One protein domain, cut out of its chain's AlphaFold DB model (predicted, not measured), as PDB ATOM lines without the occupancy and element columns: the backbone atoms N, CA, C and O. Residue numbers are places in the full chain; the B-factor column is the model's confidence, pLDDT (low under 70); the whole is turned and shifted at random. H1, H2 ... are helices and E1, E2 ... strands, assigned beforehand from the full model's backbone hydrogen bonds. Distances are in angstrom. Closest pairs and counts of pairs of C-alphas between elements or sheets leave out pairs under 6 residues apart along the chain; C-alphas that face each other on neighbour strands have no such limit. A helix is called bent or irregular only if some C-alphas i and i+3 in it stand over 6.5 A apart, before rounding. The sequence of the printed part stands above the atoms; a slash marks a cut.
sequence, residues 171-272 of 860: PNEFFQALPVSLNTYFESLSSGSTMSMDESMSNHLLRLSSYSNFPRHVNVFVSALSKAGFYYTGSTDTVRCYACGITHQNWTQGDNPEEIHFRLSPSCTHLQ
ATOM      1  N   PRO A 171      -6.960 -34.262  -7.722       29.61
ATOM      2  CA  PRO A 171      -8.088 -34.428  -6.801       29.61
ATOM      3  C   PRO A 171      -7.784 -33.955  -5.371       29.61
ATOM      4  O   PRO A 171      -6.656 -34.083  -4.894       29.61
ATOM      5  N   ASN A 172      -8.805 -33.455  -4.664       32.59
ATOM      6  CA  ASN A 172      -8.662 -32.840  -3.331       32.59
ATOM      7  C   ASN A 172      -7.960 -33.735  -2.290       32.59
ATOM      8  O   ASN A 172      -7.287 -33.219  -1.403       32.59
ATOM      9  N   GLU A 173      -8.083 -35.057  -2.412       34.72
ATOM     10  CA  GLU A 173      -7.440 -36.052  -1.538       34.72
ATOM     11  C   GLU A 173      -5.902 -35.945  -1.534       34.72
ATOM     12  O   GLU A 173      -5.254 -36.279  -0.547       34.72
ATOM     13  N   PHE A 174      -5.301 -35.400  -2.597       34.19
ATOM     14  CA  PHE A 174      -3.849 -35.237  -2.716       34.19
ATOM     15  C   PHE A 174      -3.299 -33.994  -1.992       34.19
ATOM     16  O   PHE A 174      -2.094 -33.912  -1.748       34.19
ATOM     17  N   PHE A 175      -4.146 -33.023  -1.625       33.44
ATOM     18  CA  PHE A 175      -3.692 -31.800  -0.944       33.44
ATOM     19  C   PHE A 175      -3.236 -32.050   0.503       33.44
ATOM     20  O   PHE A 175      -2.443 -31.273   1.025       33.44
ATOM     21  N   GLN A 176      -3.639 -33.167   1.118       36.94
ATOM     22  CA  GLN A 176      -3.149 -33.592   2.437       36.94
ATOM     23  C   GLN A 176      -1.706 -34.143   2.415       36.94
ATOM     24  O   GLN A 176      -1.146 -34.421   3.471       36.94
ATOM     25  N   ALA A 177      -1.092 -34.292   1.232       37.34
ATOM     26  CA  ALA A 177       0.248 -34.861   1.050       37.34
ATOM     27  C   ALA A 177       1.309 -33.850   0.556       37.34
ATOM     28  O   ALA A 177       2.413 -34.245   0.174       37.34
ATOM     29  N   LEU A 178       1.005 -32.545   0.548       35.94
ATOM     30  CA  LEU A 178       2.009 -31.516   0.266       35.94
ATOM     31  C   LEU A 178       2.971 -31.352   1.462       35.94
ATOM     32  O   LEU A 178       2.522 -31.341   2.608       35.94
ATOM     33  N   PRO A 179       4.287 -31.164   1.233       44.28
ATOM     34  CA  PRO A 179       5.206 -30.757   2.291       44.28
ATOM     35  C   PRO A 179       4.727 -29.471   2.976       44.28
ATOM     36  O   PRO A 179       4.270 -28.548   2.300       44.28
ATOM     37  N   VAL A 180       4.907 -29.373   4.297       42.84
ATOM     38  CA  VAL A 180       4.480 -28.209   5.104       42.84
ATOM     39  C   VAL A 180       4.994 -26.884   4.518       42.84
ATOM     40  O   VAL A 180       4.263 -25.903   4.482       42.84
ATOM     41  N   SER A 181       6.205 -26.880   3.951       43.50
ATOM     42  CA  SER A 181       6.841 -25.730   3.290       43.50
ATOM     43  C   SER A 181       6.306 -25.366   1.892       43.50
ATOM     44  O   SER A 181       6.812 -24.430   1.276       43.50
ATOM     45  N   LEU A 182       5.332 -26.106   1.350       44.62
ATOM     46  CA  LEU A 182       4.460 -25.636   0.264       44.62
ATOM     47  C   LEU A 182       3.107 -25.170   0.806       44.62
ATOM     48  O   LEU A 182       2.548 -24.220   0.266       44.62
ATOM     49  N   ASN A 183       2.598 -25.793   1.872       48.78
ATOM     50  CA  ASN A 183       1.345 -25.372   2.489       48.78
ATOM     51  C   ASN A 183       1.448 -23.939   3.035       48.78
ATOM     52  O   ASN A 183       0.638 -23.100   2.654       48.78
ATOM     53  N   THR A 184       2.516 -23.615   3.776       50.62
ATOM     54  CA  THR A 184       2.767 -22.248   4.272       50.62
ATOM     55  C   THR A 184       2.891 -21.216   3.149       50.62
ATOM     56  O   THR A 184       2.430 -20.091   3.298       50.62
ATOM     57  N   TYR A 185       3.453 -21.595   1.996       47.88
ATOM     58  CA  TYR A 185       3.546 -20.721   0.823       47.88
ATOM     59  C   TYR A 185       2.165 -20.419   0.216       47.88
ATOM     60  O   TYR A 185       1.849 -19.266  -0.081       47.88
ATOM     61  N   PHE A 186       1.306 -21.436   0.072       47.47
ATOM     62  CA  PHE A 186      -0.068 -21.235  -0.394       47.47
ATOM     63  C   PHE A 186      -0.940 -20.499   0.635       47.47
ATOM     64  O   PHE A 186      -1.779 -19.688   0.243       47.47
ATOM     65  N   GLU A 187      -0.706 -20.708   1.931       50.09
ATOM     66  CA  GLU A 187      -1.352 -19.962   3.014       50.09
ATOM     67  C   GLU A 187      -0.977 -18.473   2.958       50.09
ATOM     68  O   GLU A 187      -1.881 -17.639   2.906       50.09
ATOM     69  N   SER A 188       0.313 -18.127   2.835       50.12
ATOM     70  CA  SER A 188       0.780 -16.737   2.677       50.12
ATOM     71  C   SER A 188       0.242 -16.045   1.416       50.12
ATOM     72  O   SER A 188      -0.102 -14.862   1.453       50.12
ATOM     73  N   LEU A 189       0.109 -16.776   0.303       47.06
ATOM     74  CA  LEU A 189      -0.571 -16.268  -0.896       47.06
ATOM     75  C   LEU A 189      -2.069 -16.023  -0.646       47.06
ATOM     76  O   LEU A 189      -2.626 -15.049  -1.151       47.06
ATOM     77  N   SER A 190      -2.728 -16.881   0.140       44.59
ATOM     78  CA  SER A 190      -4.156 -16.752   0.460       44.59
ATOM     79  C   SER A 190      -4.469 -15.653   1.486       44.59
ATOM     80  O   SER A 190      -5.558 -15.082   1.438       44.59
ATOM     81  N   SER A 191      -3.516 -15.298   2.358       47.09
ATOM     82  CA  SER A 191      -3.621 -14.163   3.289       47.09
ATOM     83  C   SER A 191      -3.315 -12.805   2.643       47.09
ATOM     84  O   SER A 191      -3.453 -11.776   3.302       47.09
ATOM     85  N   GLY A 192      -2.901 -12.779   1.369       39.12
ATOM     86  CA  GLY A 192      -2.521 -11.553   0.656       39.12
ATOM     87  C   GLY A 192      -1.164 -10.978   1.077       39.12
ATOM     88  O   GLY A 192      -0.890  -9.805   0.826       39.12
ATOM     89  N   SER A 193      -0.315 -11.776   1.728       48.72
ATOM     90  CA  SER A 193       0.991 -11.343   2.228       48.72
ATOM     91  C   SER A 193       2.024 -11.306   1.096       48.72
ATOM     92  O   SER A 193       2.288 -12.315   0.445       48.72
ATOM     93  N   THR A 194       2.645 -10.147   0.860       43.59
ATOM     94  CA  THR A 194       3.642  -9.961  -0.208       43.59
ATOM     95  C   THR A 194       5.005 -10.544   0.184       43.59
ATOM     96  O   THR A 194       5.907  -9.806   0.583       43.59
ATOM     97  N   MET A 195       5.157 -11.866   0.077       54.34
ATOM     98  CA  MET A 195       6.456 -12.537   0.236       54.34
ATOM     99  C   MET A 195       7.456 -12.071  -0.828       54.34
ATOM    100  O   MET A 195       7.079 -11.778  -1.966       54.34
ATOM    101  N   SER A 196       8.745 -12.049  -0.485       62.62
ATOM    102  CA  SER A 196       9.783 -11.727  -1.472       62.62
ATOM    103  C   SER A 196      10.056 -12.900  -2.429       62.62
ATOM    104  O   SER A 196       9.851 -14.071  -2.096       62.62
ATOM    105  N   MET A 197      10.556 -12.593  -3.633       59.09
ATOM    106  CA  MET A 197      10.903 -13.608  -4.638       59.09
ATOM    107  C   MET A 197      11.925 -14.616  -4.081       59.09
ATOM    108  O   MET A 197      11.752 -15.822  -4.246       59.09
ATOM    109  N   ASP A 198      12.944 -14.128  -3.367       66.25
ATOM    110  CA  ASP A 198      13.980 -14.947  -2.724       66.25
ATOM    111  C   ASP A 198      13.405 -15.870  -1.642       66.25
ATOM    112  O   ASP A 198      13.683 -17.065  -1.616       66.25
ATOM    113  N   GLU A 199      12.535 -15.343  -0.785       64.25
ATOM    114  CA  GLU A 199      11.917 -16.085   0.315       64.25
ATOM    115  C   GLU A 199      11.014 -17.224  -0.186       64.25
ATOM    116  O   GLU A 199      11.061 -18.335   0.350       64.25
ATOM    117  N   SER A 200      10.280 -17.012  -1.287       68.12
ATOM    118  CA  SER A 200       9.530 -18.083  -1.968       68.12
ATOM    119  C   SER A 200      10.442 -19.203  -2.496       68.12
ATOM    120  O   SER A 200      10.092 -20.385  -2.454       68.12
ATOM    121  N   MET A 201      11.661 -18.857  -2.917       79.19
ATOM    122  CA  MET A 201      12.663 -19.796  -3.428       79.19
ATOM    123  C   MET A 201      13.406 -20.553  -2.314       79.19
ATOM    124  O   MET A 201      14.284 -21.372  -2.596       79.19
ATOM    125  N   SER A 202      13.009 -20.395  -1.049       75.19
ATOM    126  CA  SER A 202      13.402 -21.313   0.029       75.19
ATOM    127  C   SER A 202      12.955 -22.758  -0.224       75.19
ATOM    128  O   SER A 202      13.665 -23.703   0.141       75.19
ATOM    129  N   ASN A 203      11.844 -22.959  -0.941       75.44
ATOM    130  CA  ASN A 203      11.352 -24.284  -1.289       75.44
ATOM    131  C   ASN A 203      12.139 -24.918  -2.456       75.44
ATOM    132  O   ASN A 203      12.173 -24.392  -3.568       75.44
ATOM    133  N   HIS A 204      12.719 -26.102  -2.229       68.69
ATOM    134  CA  HIS A 204      13.528 -26.811  -3.231       68.69
ATOM    135  C   HIS A 204      12.762 -27.173  -4.519       68.69
ATOM    136  O   HIS A 204      13.351 -27.163  -5.597       68.69
ATOM    137  N   LEU A 205      11.457 -27.466  -4.446       62.81
ATOM    138  CA  LEU A 205      10.658 -27.771  -5.641       62.81
ATOM    139  C   LEU A 205      10.375 -26.512  -6.468       62.81
ATOM    140  O   LEU A 205      10.416 -26.577  -7.698       62.81
ATOM    141  N   LEU A 206      10.166 -25.362  -5.816       67.12
ATOM    142  CA  LEU A 206      10.023 -24.078  -6.507       67.12
ATOM    143  C   LEU A 206      11.341 -23.680  -7.186       67.12
ATOM    144  O   LEU A 206      11.319 -23.374  -8.382       67.12
ATOM    145  N   ARG A 207      12.493 -23.827  -6.509       84.88
ATOM    146  CA  ARG A 207      13.811 -23.644  -7.152       84.88
ATOM    147  C   ARG A 207      13.977 -24.535  -8.371       84.88
ATOM    148  O   ARG A 207      14.256 -24.021  -9.448       84.88
ATOM    149  N   LEU A 208      13.733 -25.839  -8.240       70.19
ATOM    150  CA  LEU A 208      13.865 -26.782  -9.351       70.19
ATOM    151  C   LEU A 208      12.939 -26.427 -10.533       70.19
ATOM    152  O   LEU A 208      13.338 -26.586 -11.685       70.19
ATOM    153  N   SER A 209      11.741 -25.891 -10.267       65.38
ATOM    154  CA  SER A 209      10.799 -25.455 -11.310       65.38
ATOM    155  C   SER A 209      11.252 -24.209 -12.090       65.38
ATOM    156  O   SER A 209      10.925 -24.079 -13.274       65.38
ATOM    157  N   SER A 210      12.048 -23.323 -11.475       78.31
ATOM    158  CA  SER A 210      12.545 -22.096 -12.124       78.31
ATOM    159  C   SER A 210      13.395 -22.384 -13.369       78.31
ATOM    160  O   SER A 210      13.358 -21.629 -14.336       78.31
ATOM    161  N   TYR A 211      14.087 -23.528 -13.401       79.94
ATOM    162  CA  TYR A 211      14.972 -23.961 -14.488       79.94
ATOM    163  C   TYR A 211      14.249 -24.441 -15.763       79.94
ATOM    164  O   TYR A 211      14.899 -24.930 -16.686       79.94
ATOM    165  N   SER A 212      12.923 -24.293 -15.849       70.69
ATOM    166  CA  SER A 212      12.109 -24.669 -17.021       70.69
ATOM    167  C   SER A 212      12.650 -24.127 -18.356       70.69
ATOM    168  O   SER A 212      12.635 -24.843 -19.360       70.69
ATOM    169  N   ASN A 213      13.193 -22.904 -18.337       73.12
ATOM    170  CA  ASN A 213      13.775 -22.201 -19.485       73.12
ATOM    171  C   ASN A 213      15.313 -22.049 -19.407       73.12
ATOM    172  O   ASN A 213      15.873 -21.182 -20.076       73.12
ATOM    173  N   PHE A 214      16.011 -22.860 -18.600       80.25
ATOM    174  CA  PHE A 214      17.476 -22.793 -18.471       80.25
ATOM    175  C   PHE A 214      18.194 -23.209 -19.780       80.25
ATOM    176  O   PHE A 214      17.710 -24.116 -20.475       80.25
ATOM    177  N   PRO A 215      19.340 -22.600 -20.159       77.75
ATOM    178  CA  PRO A 215      19.949 -22.854 -21.464       77.75
ATOM    179  C   PRO A 215      20.510 -24.273 -21.603       77.75
ATOM    180  O   PRO A 215      21.463 -24.669 -20.940       77.75
ATOM    181  N   ARG A 216      19.979 -25.037 -22.562       71.12
ATOM    182  CA  ARG A 216      20.344 -26.452 -22.794       71.12
ATOM    183  C   ARG A 216      21.763 -26.695 -23.334       71.12
ATOM    184  O   ARG A 216      22.107 -27.844 -23.585       71.12
ATOM    185  N   HIS A 217      22.541 -25.642 -23.571       72.81
ATOM    186  CA  HIS A 217      23.953 -25.724 -23.960       72.81
ATOM    187  C   HIS A 217      24.909 -25.578 -22.763       72.81
ATOM    188  O   HIS A 217      26.116 -25.735 -22.923       72.81
ATOM    189  N   VAL A 218      24.378 -25.268 -21.575       76.88
ATOM    190  CA  VAL A 218      25.132 -25.168 -20.325       76.88
ATOM    191  C   VAL A 218      25.179 -26.553 -19.691       76.88
ATOM    192  O   VAL A 218      24.178 -27.056 -19.180       76.88
ATOM    193  N   ASN A 219      26.346 -27.190 -19.744       69.81
ATOM    194  CA  ASN A 219      26.544 -28.587 -19.340       69.81
ATOM    195  C   ASN A 219      26.721 -28.755 -17.815       69.81
ATOM    196  O   ASN A 219      27.615 -29.471 -17.363       69.81
ATOM    197  N   VAL A 220      25.861 -28.109 -17.018       77.31
ATOM    198  CA  VAL A 220      25.851 -28.204 -15.550       77.31
ATOM    199  C   VAL A 220      24.501 -28.731 -15.053       77.31
ATOM    200  O   VAL A 220      23.447 -28.465 -15.634       77.31
ATOM    201  N   PHE A 221      24.511 -29.522 -13.979       78.44
ATOM    202  CA  PHE A 221      23.301 -30.192 -13.504       78.44
ATOM    203  C   PHE A 221      22.378 -29.240 -12.730       78.44
ATOM    204  O   PHE A 221      22.661 -28.858 -11.597       78.44
ATOM    205  N   VAL A 222      21.207 -28.952 -13.305       79.75
ATOM    206  CA  VAL A 222      20.092 -28.211 -12.676       79.75
ATOM    207  C   VAL A 222      19.730 -28.729 -11.274       79.75
ATOM    208  O   VAL A 222      19.422 -27.944 -10.379       79.75
ATOM    209  N   SER A 223      19.816 -30.041 -11.044       75.12
ATOM    210  CA  SER A 223      19.617 -30.645  -9.721       75.12
ATOM    211  C   SER A 223      20.698 -30.245  -8.710       75.12
ATOM    212  O   SER A 223      20.364 -29.985  -7.557       75.12
ATOM    213  N   ALA A 224      21.965 -30.152  -9.126       79.31
ATOM    214  CA  ALA A 224      23.066 -29.704  -8.274       79.31
ATOM    215  C   ALA A 224      22.971 -28.198  -7.974       79.31
ATOM    216  O   ALA A 224      23.167 -27.795  -6.832       79.31
ATOM    217  N   LEU A 225      22.573 -27.379  -8.956       86.19
ATOM    218  CA  LEU A 225      22.277 -25.955  -8.742       86.19
ATOM    219  C   LEU A 225      21.163 -25.770  -7.689       86.19
ATOM    220  O   LEU A 225      21.344 -25.055  -6.704       86.19
ATOM    221  N   SER A 226      20.044 -26.486  -7.844       86.38
ATOM    222  CA  SER A 226      18.908 -26.443  -6.911       86.38
ATOM    223  C   SER A 226      19.259 -26.964  -5.505       86.38
ATOM    224  O   SER A 226      18.833 -26.363  -4.503       86.38
ATOM    225  N   LYS A 227      20.072 -28.035  -5.415       83.62
ATOM    226  CA  LYS A 227      20.613 -28.588  -4.155       83.62
ATOM    227  C   LYS A 227      21.534 -27.597  -3.450       83.62
ATOM    228  O   LYS A 227      21.390 -27.441  -2.248       83.62
ATOM    229  N   ALA A 228      22.384 -26.884  -4.190       90.88
ATOM    230  CA  ALA A 228      23.242 -25.816  -3.671       90.88
ATOM    231  C   ALA A 228      22.479 -24.533  -3.283       90.88
ATOM    232  O   ALA A 228      23.098 -23.553  -2.875       90.88
ATOM    233  N   GLY A 229      21.148 -24.502  -3.417       89.19
ATOM    234  CA  GLY A 229      20.313 -23.370  -3.013       89.19
ATOM    235  C   GLY A 229      20.059 -22.336  -4.108       89.19
ATOM    236  O   GLY A 229      19.458 -21.301  -3.821       89.19
ATOM    237  N   PHE A 230      20.482 -22.587  -5.348       94.06
ATOM    238  CA  PHE A 230      20.259 -21.673  -6.463       94.06
ATOM    239  C   PHE A 230      18.890 -21.869  -7.135       94.06
ATOM    240  O   PHE A 230      18.388 -22.988  -7.247       94.06
ATOM    241  N   TYR A 231      18.302 -20.769  -7.606       88.75
ATOM    242  CA  TYR A 231      17.184 -20.728  -8.550       88.75
ATOM    243  C   TYR A 231      17.594 -19.944  -9.811       88.75
ATOM    244  O   TYR A 231      18.490 -19.101  -9.756       88.75
ATOM    245  N   TYR A 232      16.974 -20.217 -10.959       89.69
ATOM    246  CA  TYR A 232      17.254 -19.516 -12.217       89.69
ATOM    247  C   TYR A 232      16.579 -18.140 -12.256       89.69
ATOM    248  O   TYR A 232      15.392 -18.025 -11.950       89.69
ATOM    249  N   THR A 233      17.306 -17.094 -12.665       86.50
ATOM    250  CA  THR A 233      16.781 -15.714 -12.685       86.50
ATOM    251  C   THR A 233      16.033 -15.343 -13.968       86.50
ATOM    252  O   THR A 233      15.519 -14.233 -14.063       86.50
ATOM    253  N   GLY A 234      15.967 -16.240 -14.958       76.75
ATOM    254  CA  GLY A 234      15.281 -16.004 -16.236       76.75
ATOM    255  C   GLY A 234      16.151 -15.402 -17.347       76.75
ATOM    256  O   GLY A 234      15.689 -15.316 -18.483       76.75
ATOM    257  N   SER A 235      17.399 -15.027 -17.055       75.62
ATOM    258  CA  SER A 235      18.350 -14.450 -18.014       75.62
ATOM    259  C   SER A 235      19.626 -15.281 -18.125       75.62
ATOM    260  O   SER A 235      20.163 -15.721 -17.108       75.62
ATOM    261  N   THR A 236      20.142 -15.425 -19.353       84.75
ATOM    262  CA  THR A 236      21.394 -16.151 -19.655       84.75
ATOM    263  C   THR A 236      21.426 -17.516 -18.959       84.75
ATOM    264  O   THR A 236      20.445 -18.247 -19.030       84.75
ATOM    265  N   ASP A 237      22.515 -17.890 -18.301       87.62
ATOM    266  CA  ASP A 237      22.615 -19.045 -17.411       87.62
ATOM    267  C   ASP A 237      22.652 -18.611 -15.933       87.62
ATOM    268  O   ASP A 237      23.112 -19.346 -15.059       87.62
ATOM    269  N   THR A 238      22.189 -17.390 -15.657       90.62
ATOM    270  CA  THR A 238      22.381 -16.712 -14.381       90.62
ATOM    271  C   THR A 238      21.454 -17.291 -13.319       90.62
ATOM    272  O   THR A 238      20.231 -17.348 -13.470       90.62
ATOM    273  N   VAL A 239      22.045 -17.725 -12.212       93.75
ATOM    274  CA  VAL A 239      21.327 -18.296 -11.073       93.75
ATOM    275  C   VAL A 239      21.595 -17.490  -9.811       93.75
ATOM    276  O   VAL A 239      22.629 -16.830  -9.701       93.75
ATOM    277  N   ARG A 240      20.673 -17.547  -8.849       91.94
ATOM    278  CA  ARG A 240      20.722 -16.774  -7.604       91.94
ATOM    279  C   ARG A 240      20.386 -17.634  -6.393       91.94
ATOM    280  O   ARG A 240      19.472 -18.448  -6.457       91.94
ATOM    281  N   CYS A 241      21.138 -17.501  -5.301       94.88
ATOM    282  CA  CYS A 241      20.843 -18.233  -4.073       94.88
ATOM    283  C   CYS A 241      19.672 -17.585  -3.331       94.88
ATOM    284  O   CYS A 241      19.709 -16.385  -3.068       94.88
ATOM    285  N   TYR A 242      18.688 -18.382  -2.916       92.25
ATOM    286  CA  TYR A 242      17.538 -17.887  -2.147       92.25
ATOM    287  C   TYR A 242      17.915 -17.323  -0.762       92.25
ATOM    288  O   TYR A 242      17.199 -16.491  -0.217       92.25
ATOM    289  N   ALA A 243      19.011 -17.810  -0.165       88.88
ATOM    290  CA  ALA A 243      19.328 -17.588   1.248       88.88
ATOM    291  C   ALA A 243      20.303 -16.427   1.495       88.88
ATOM    292  O   ALA A 243      20.177 -15.721   2.491       88.88
ATOM    293  N   CYS A 244      21.275 -16.227   0.600       91.44
ATOM    294  CA  CYS A 244      22.243 -15.125   0.676       91.44
ATOM    295  C   CYS A 244      22.177 -14.166  -0.522       91.44
ATOM    296  O   CYS A 244      22.945 -13.209  -0.586       91.44
ATOM    297  N   GLY A 245      21.299 -14.420  -1.500       91.19
ATOM    298  CA  GLY A 245      21.110 -13.567  -2.673       91.19
ATOM    299  C   GLY A 245      22.253 -13.571  -3.697       91.19
ATOM    300  O   GLY A 245      22.123 -12.863  -4.697       91.19
ATOM    301  N   ILE A 246      23.340 -14.330  -3.482       94.06
ATOM    302  CA  ILE A 246      24.516 -14.352  -4.369       94.06
ATOM    303  C   ILE A 246      24.160 -14.886  -5.760       94.06
ATOM    304  O   ILE A 246      23.393 -15.844  -5.884       94.06
ATOM    305  N   THR A 247      24.725 -14.279  -6.802       94.69
ATOM    306  CA  THR A 247      24.496 -14.640  -8.207       94.69
ATOM    307  C   THR A 247      25.728 -15.273  -8.850       94.69
ATOM    308  O   THR A 247      26.861 -14.900  -8.548       94.69
ATOM    309  N   HIS A 248      25.515 -16.223  -9.766       93.06
ATOM    310  CA  HIS A 248      26.583 -16.804 -10.586       93.06
ATOM    311  C   HIS A 248      26.110 -17.145 -12.007       93.06
ATOM    312  O   HIS A 248      24.932 -17.431 -12.222       93.06
ATOM    313  N   GLN A 249      27.035 -17.081 -12.966       92.25
ATOM    314  CA  GLN A 249      26.825 -17.216 -14.413       92.25
ATOM    315  C   GLN A 249      28.143 -17.630 -15.094       92.25
ATOM    316  O   GLN A 249      29.207 -17.461 -14.495       92.25
ATOM    317  N   ASN A 250      28.081 -18.051 -16.358       88.12
ATOM    318  CA  ASN A 250      29.160 -18.702 -17.118       88.12
ATOM    319  C   ASN A 250      29.526 -20.112 -16.600       88.12
ATOM    320  O   ASN A 250      30.702 -20.457 -16.506       88.12
ATOM    321  N   TRP A 251      28.522 -20.926 -16.274       91.00
ATOM    322  CA  TRP A 251      28.682 -22.312 -15.828       91.00
ATOM    323  C   TRP A 251      29.243 -23.221 -16.934       91.00
ATOM    324  O   TRP A 251      28.775 -23.216 -18.077       91.00
ATOM    325  N   THR A 252      30.205 -24.074 -16.579       84.31
ATOM    326  CA  THR A 252      30.902 -24.994 -17.488       84.31
ATOM    327  C   THR A 252      30.770 -26.461 -17.060       84.31
ATOM    328  O   THR A 252      30.240 -26.795 -15.997       84.31
ATOM    329  N   GLN A 253      31.207 -27.384 -17.924       76.12
ATOM    330  CA  GLN A 253      31.102 -28.816 -17.656       76.12
ATOM    331  C   GLN A 253      32.155 -29.275 -16.640       76.12
ATOM    332  O   GLN A 253      33.326 -29.417 -16.980       76.12
ATOM    333  N   GLY A 254      31.706 -29.580 -15.423       74.44
ATOM    334  CA  GLY A 254      32.558 -30.020 -14.311       74.44
ATOM    335  C   GLY A 254      32.559 -29.063 -13.118       74.44
ATOM    336  O   GLY A 254      33.042 -29.442 -12.055       74.44
ATOM    337  N   ASP A 255      31.975 -27.870 -13.261       87.25
ATOM    338  CA  ASP A 255      31.797 -26.936 -12.149       87.25
ATOM    339  C   ASP A 255      30.939 -27.539 -11.029       87.25
ATOM    340  O   ASP A 255      29.879 -28.121 -11.275       87.25
ATOM    341  N   ASN A 256      31.387 -27.362  -9.783       87.06
ATOM    342  CA  ASN A 256      30.678 -27.789  -8.580       87.06
ATOM    343  C   ASN A 256      29.889 -26.606  -7.980       87.06
ATOM    344  O   ASN A 256      30.505 -25.701  -7.407       87.06
ATOM    345  N   PRO A 257      28.541 -26.599  -8.044       91.56
ATOM    346  CA  PRO A 257      27.743 -25.497  -7.517       91.56
ATOM    347  C   PRO A 257      27.900 -25.259  -6.016       91.56
ATOM    348  O   PRO A 257      27.837 -24.112  -5.588       91.56
ATOM    349  N   GLU A 258      28.120 -26.301  -5.213       90.25
ATOM    350  CA  GLU A 258      28.243 -26.172  -3.753       90.25
ATOM    351  C   GLU A 258      29.594 -25.562  -3.366       90.25
ATOM    352  O   GLU A 258      29.663 -24.720  -2.471       90.25
ATOM    353  N   GLU A 259      30.657 -25.907  -4.097       89.62
ATOM    354  CA  GLU A 259      31.980 -25.315  -3.905       89.62
ATOM    355  C   GLU A 259      32.032 -23.864  -4.401       89.62
ATOM    356  O   GLU A 259      32.523 -22.992  -3.688       89.62
ATOM    357  N   ILE A 260      31.476 -23.572  -5.583       90.62
ATOM    358  CA  ILE A 260      31.407 -22.207  -6.128       90.62
ATOM    359  C   ILE A 260      30.550 -21.312  -5.226       90.62
ATOM    360  O   ILE A 260      30.946 -20.186  -4.923       90.62
ATOM    361  N   HIS A 261      29.424 -21.818  -4.719       95.19
ATOM    362  CA  HIS A 261      28.617 -21.109  -3.730       95.19
ATOM    363  C   HIS A 261      29.409 -20.847  -2.442       95.19
ATOM    364  O   HIS A 261      29.438 -19.711  -1.976       95.19
ATOM    365  N   PHE A 262      30.114 -21.846  -1.898       92.88
ATOM    366  CA  PHE A 262      30.942 -21.659  -0.703       92.88
ATOM    367  C   PHE A 262      32.084 -20.654  -0.928       92.88
ATOM    368  O   PHE A 262      32.360 -19.836  -0.056       92.88
ATOM    369  N   ARG A 263      32.703 -20.659  -2.114       93.31
ATOM    370  CA  ARG A 263      33.776 -19.734  -2.507       93.31
ATOM    371  C   ARG A 263      33.291 -18.282  -2.631       93.31
ATOM    372  O   ARG A 263      34.058 -17.366  -2.359       93.31
ATOM    373  N   LEU A 264      32.034 -18.071  -3.037       91.56
ATOM    374  CA  LEU A 264      31.427 -16.745  -3.228       91.56
ATOM    375  C   LEU A 264      30.625 -16.245  -2.010       91.56
ATOM    376  O   LEU A 264      30.426 -15.041  -1.861       91.56
ATOM    377  N   SER A 265      30.138 -17.142  -1.149       93.25
ATOM    378  CA  SER A 265      29.309 -16.822   0.020       93.25
ATOM    379  C   SER A 265      29.467 -17.881   1.133       93.25
ATOM    380  O   SER A 265      28.540 -18.644   1.417       93.25
ATOM    381  N   PRO A 266      30.636 -17.954   1.802       90.69
ATOM    382  CA  PRO A 266      30.919 -18.988   2.807       90.69
ATOM    383  C   PRO A 266      30.049 -18.874   4.070       90.69
ATOM    384  O   PRO A 266      29.867 -19.852   4.792       90.69
ATOM    385  N   SER A 267      29.488 -17.689   4.326       90.31
ATOM    386  CA  SER A 267      28.560 -17.387   5.421       90.31
ATOM    387  C   SER A 267      27.082 -17.620   5.072       90.31
ATOM    388  O   SER A 267      26.205 -17.243   5.847       90.31
ATOM    389  N   CYS A 268      26.775 -18.222   3.918       93.25
ATOM    390  CA  CYS A 268      25.400 -18.494   3.513       93.25
ATOM    391  C   CYS A 268      24.706 -19.483   4.464       93.25
ATOM    392  O   CYS A 268      25.143 -20.626   4.623       93.25
ATOM    393  N   THR A 269      23.566 -19.076   5.031       87.75
ATOM    394  CA  THR A 269      22.771 -19.884   5.973       87.75
ATOM    395  C   THR A 269      22.297 -21.209   5.373       87.75
ATOM    396  O   THR A 269      22.181 -22.198   6.090       87.75
ATOM    397  N   HIS A 270      22.091 -21.278   4.054       88.50
ATOM    398  CA  HIS A 270      21.789 -22.535   3.370       88.50
ATOM    399  C   HIS A 270      22.958 -23.531   3.454       88.50
ATOM    400  O   HIS A 270      22.752 -24.673   3.857       88.50
ATOM    401  N   LEU A 271      24.186 -23.088   3.156       86.69
ATOM    402  CA  LEU A 271      25.383 -23.934   3.235       86.69
ATOM    403  C   LEU A 271      25.735 -24.305   4.682       86.69
ATOM    404  O   LEU A 271      26.158 -25.431   4.939       86.69
ATOM    405  N   GLN A 272      25.535 -23.382   5.626       83.19
ATOM    406  CA  GLN A 272      25.698 -23.644   7.058       83.19
ATOM    407  C   GLN A 272      24.724 -24.731   7.530       83.19
ATOM    408  O   GLN A 272      25.153 -25.716   8.125       83.19
TER     409      GLN A 272
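What this domain is: This is residues 171 to 272 of the 860 residues of the protein "BIRC2_3" of Mytilus coruscus (UniProt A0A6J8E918). A short two-stranded hairpin, E1 and E2, forms the core, with the helical hairpin H4 and H5 packed beside E1 and H6 packed on H5. A long loop from E2 to H6 folds back along E2 at residues 247 to 248, while H1 and H2 form a loosely joined arm at the opposite end of the longest axis from H6. The printed part has 102 residues, with seven named helices and two named strands in the order H1 H2 H3 H4 H5 E1 E2 H6 H7; the class is mostly helix, and the sheet, E1 - E2, is antiparallel. It is only just compact, close to loose, with a radius of gyration of the C-alphas of 14.8 A and spans of 42 by 30 by 22 A.

How they stand to each other: E1, residues 230 to 232, and E2, residues 239 to 241, form a hairpin; N 231 and O 240 are within hydrogen-bond range at 2.8 A. H4, residues 204 to 213, comes closest to E1 at the C-alphas of Arg 207 and Tyr 231, 4.7 A apart. H4 and H5, residues 222 to 227, form a hairpin and touch at a shallow tilt of 23 degrees, opposite ways, closest at C-alphas 208 and 226, 5.6 A. H6, residues 257 to 264, touches H5 at a steep tilt of 62 degrees, closest at C-alphas 225 and 257, 5.6 A. H7, residues 269 to 272, is close to but not clearly touching H6, with C-alphas 262 and 271 closest at 7.2 A. H2, residues 180 to 190, is close to but not clearly touching H3, residues 197 to 200, closest at C-alphas 185 and 200, 7.1 A. H1, residues 172 to 177, is apart from H2. Every O i to N i+4 pair is within hydrogen-bond range in H5 and H6, against 6 of 7 in H2, 3 of 6 in H4 and 0 of 2 in H1, where 2 of 3 O i to N i+3 pairs are; H3 and H7 are too short for an i+4 pair.

Where its parts are: H1 begins at C-alpha 172 (-8.662, -32.840, -3.331) and H7 ends at C-alpha 272 (25.698, -23.644, 7.058). H4 is 16.9 A long, H2 15.1 A, H6 10.4 A and H1 10.1 A. H4 is irregular: C-alphas 210 and 213 are 7.5 A apart.

The domain as a whole: The two C-alphas farthest apart, those of Pro 171 and Arg 263, are 44.6 A apart. The printed part has no cut, and the link from E2 to H6, 15 residues, is long. Mean pLDDT of the printed part is 73.0, and residues 171 to 200, 204 to 206, 209 and 219 are under 70.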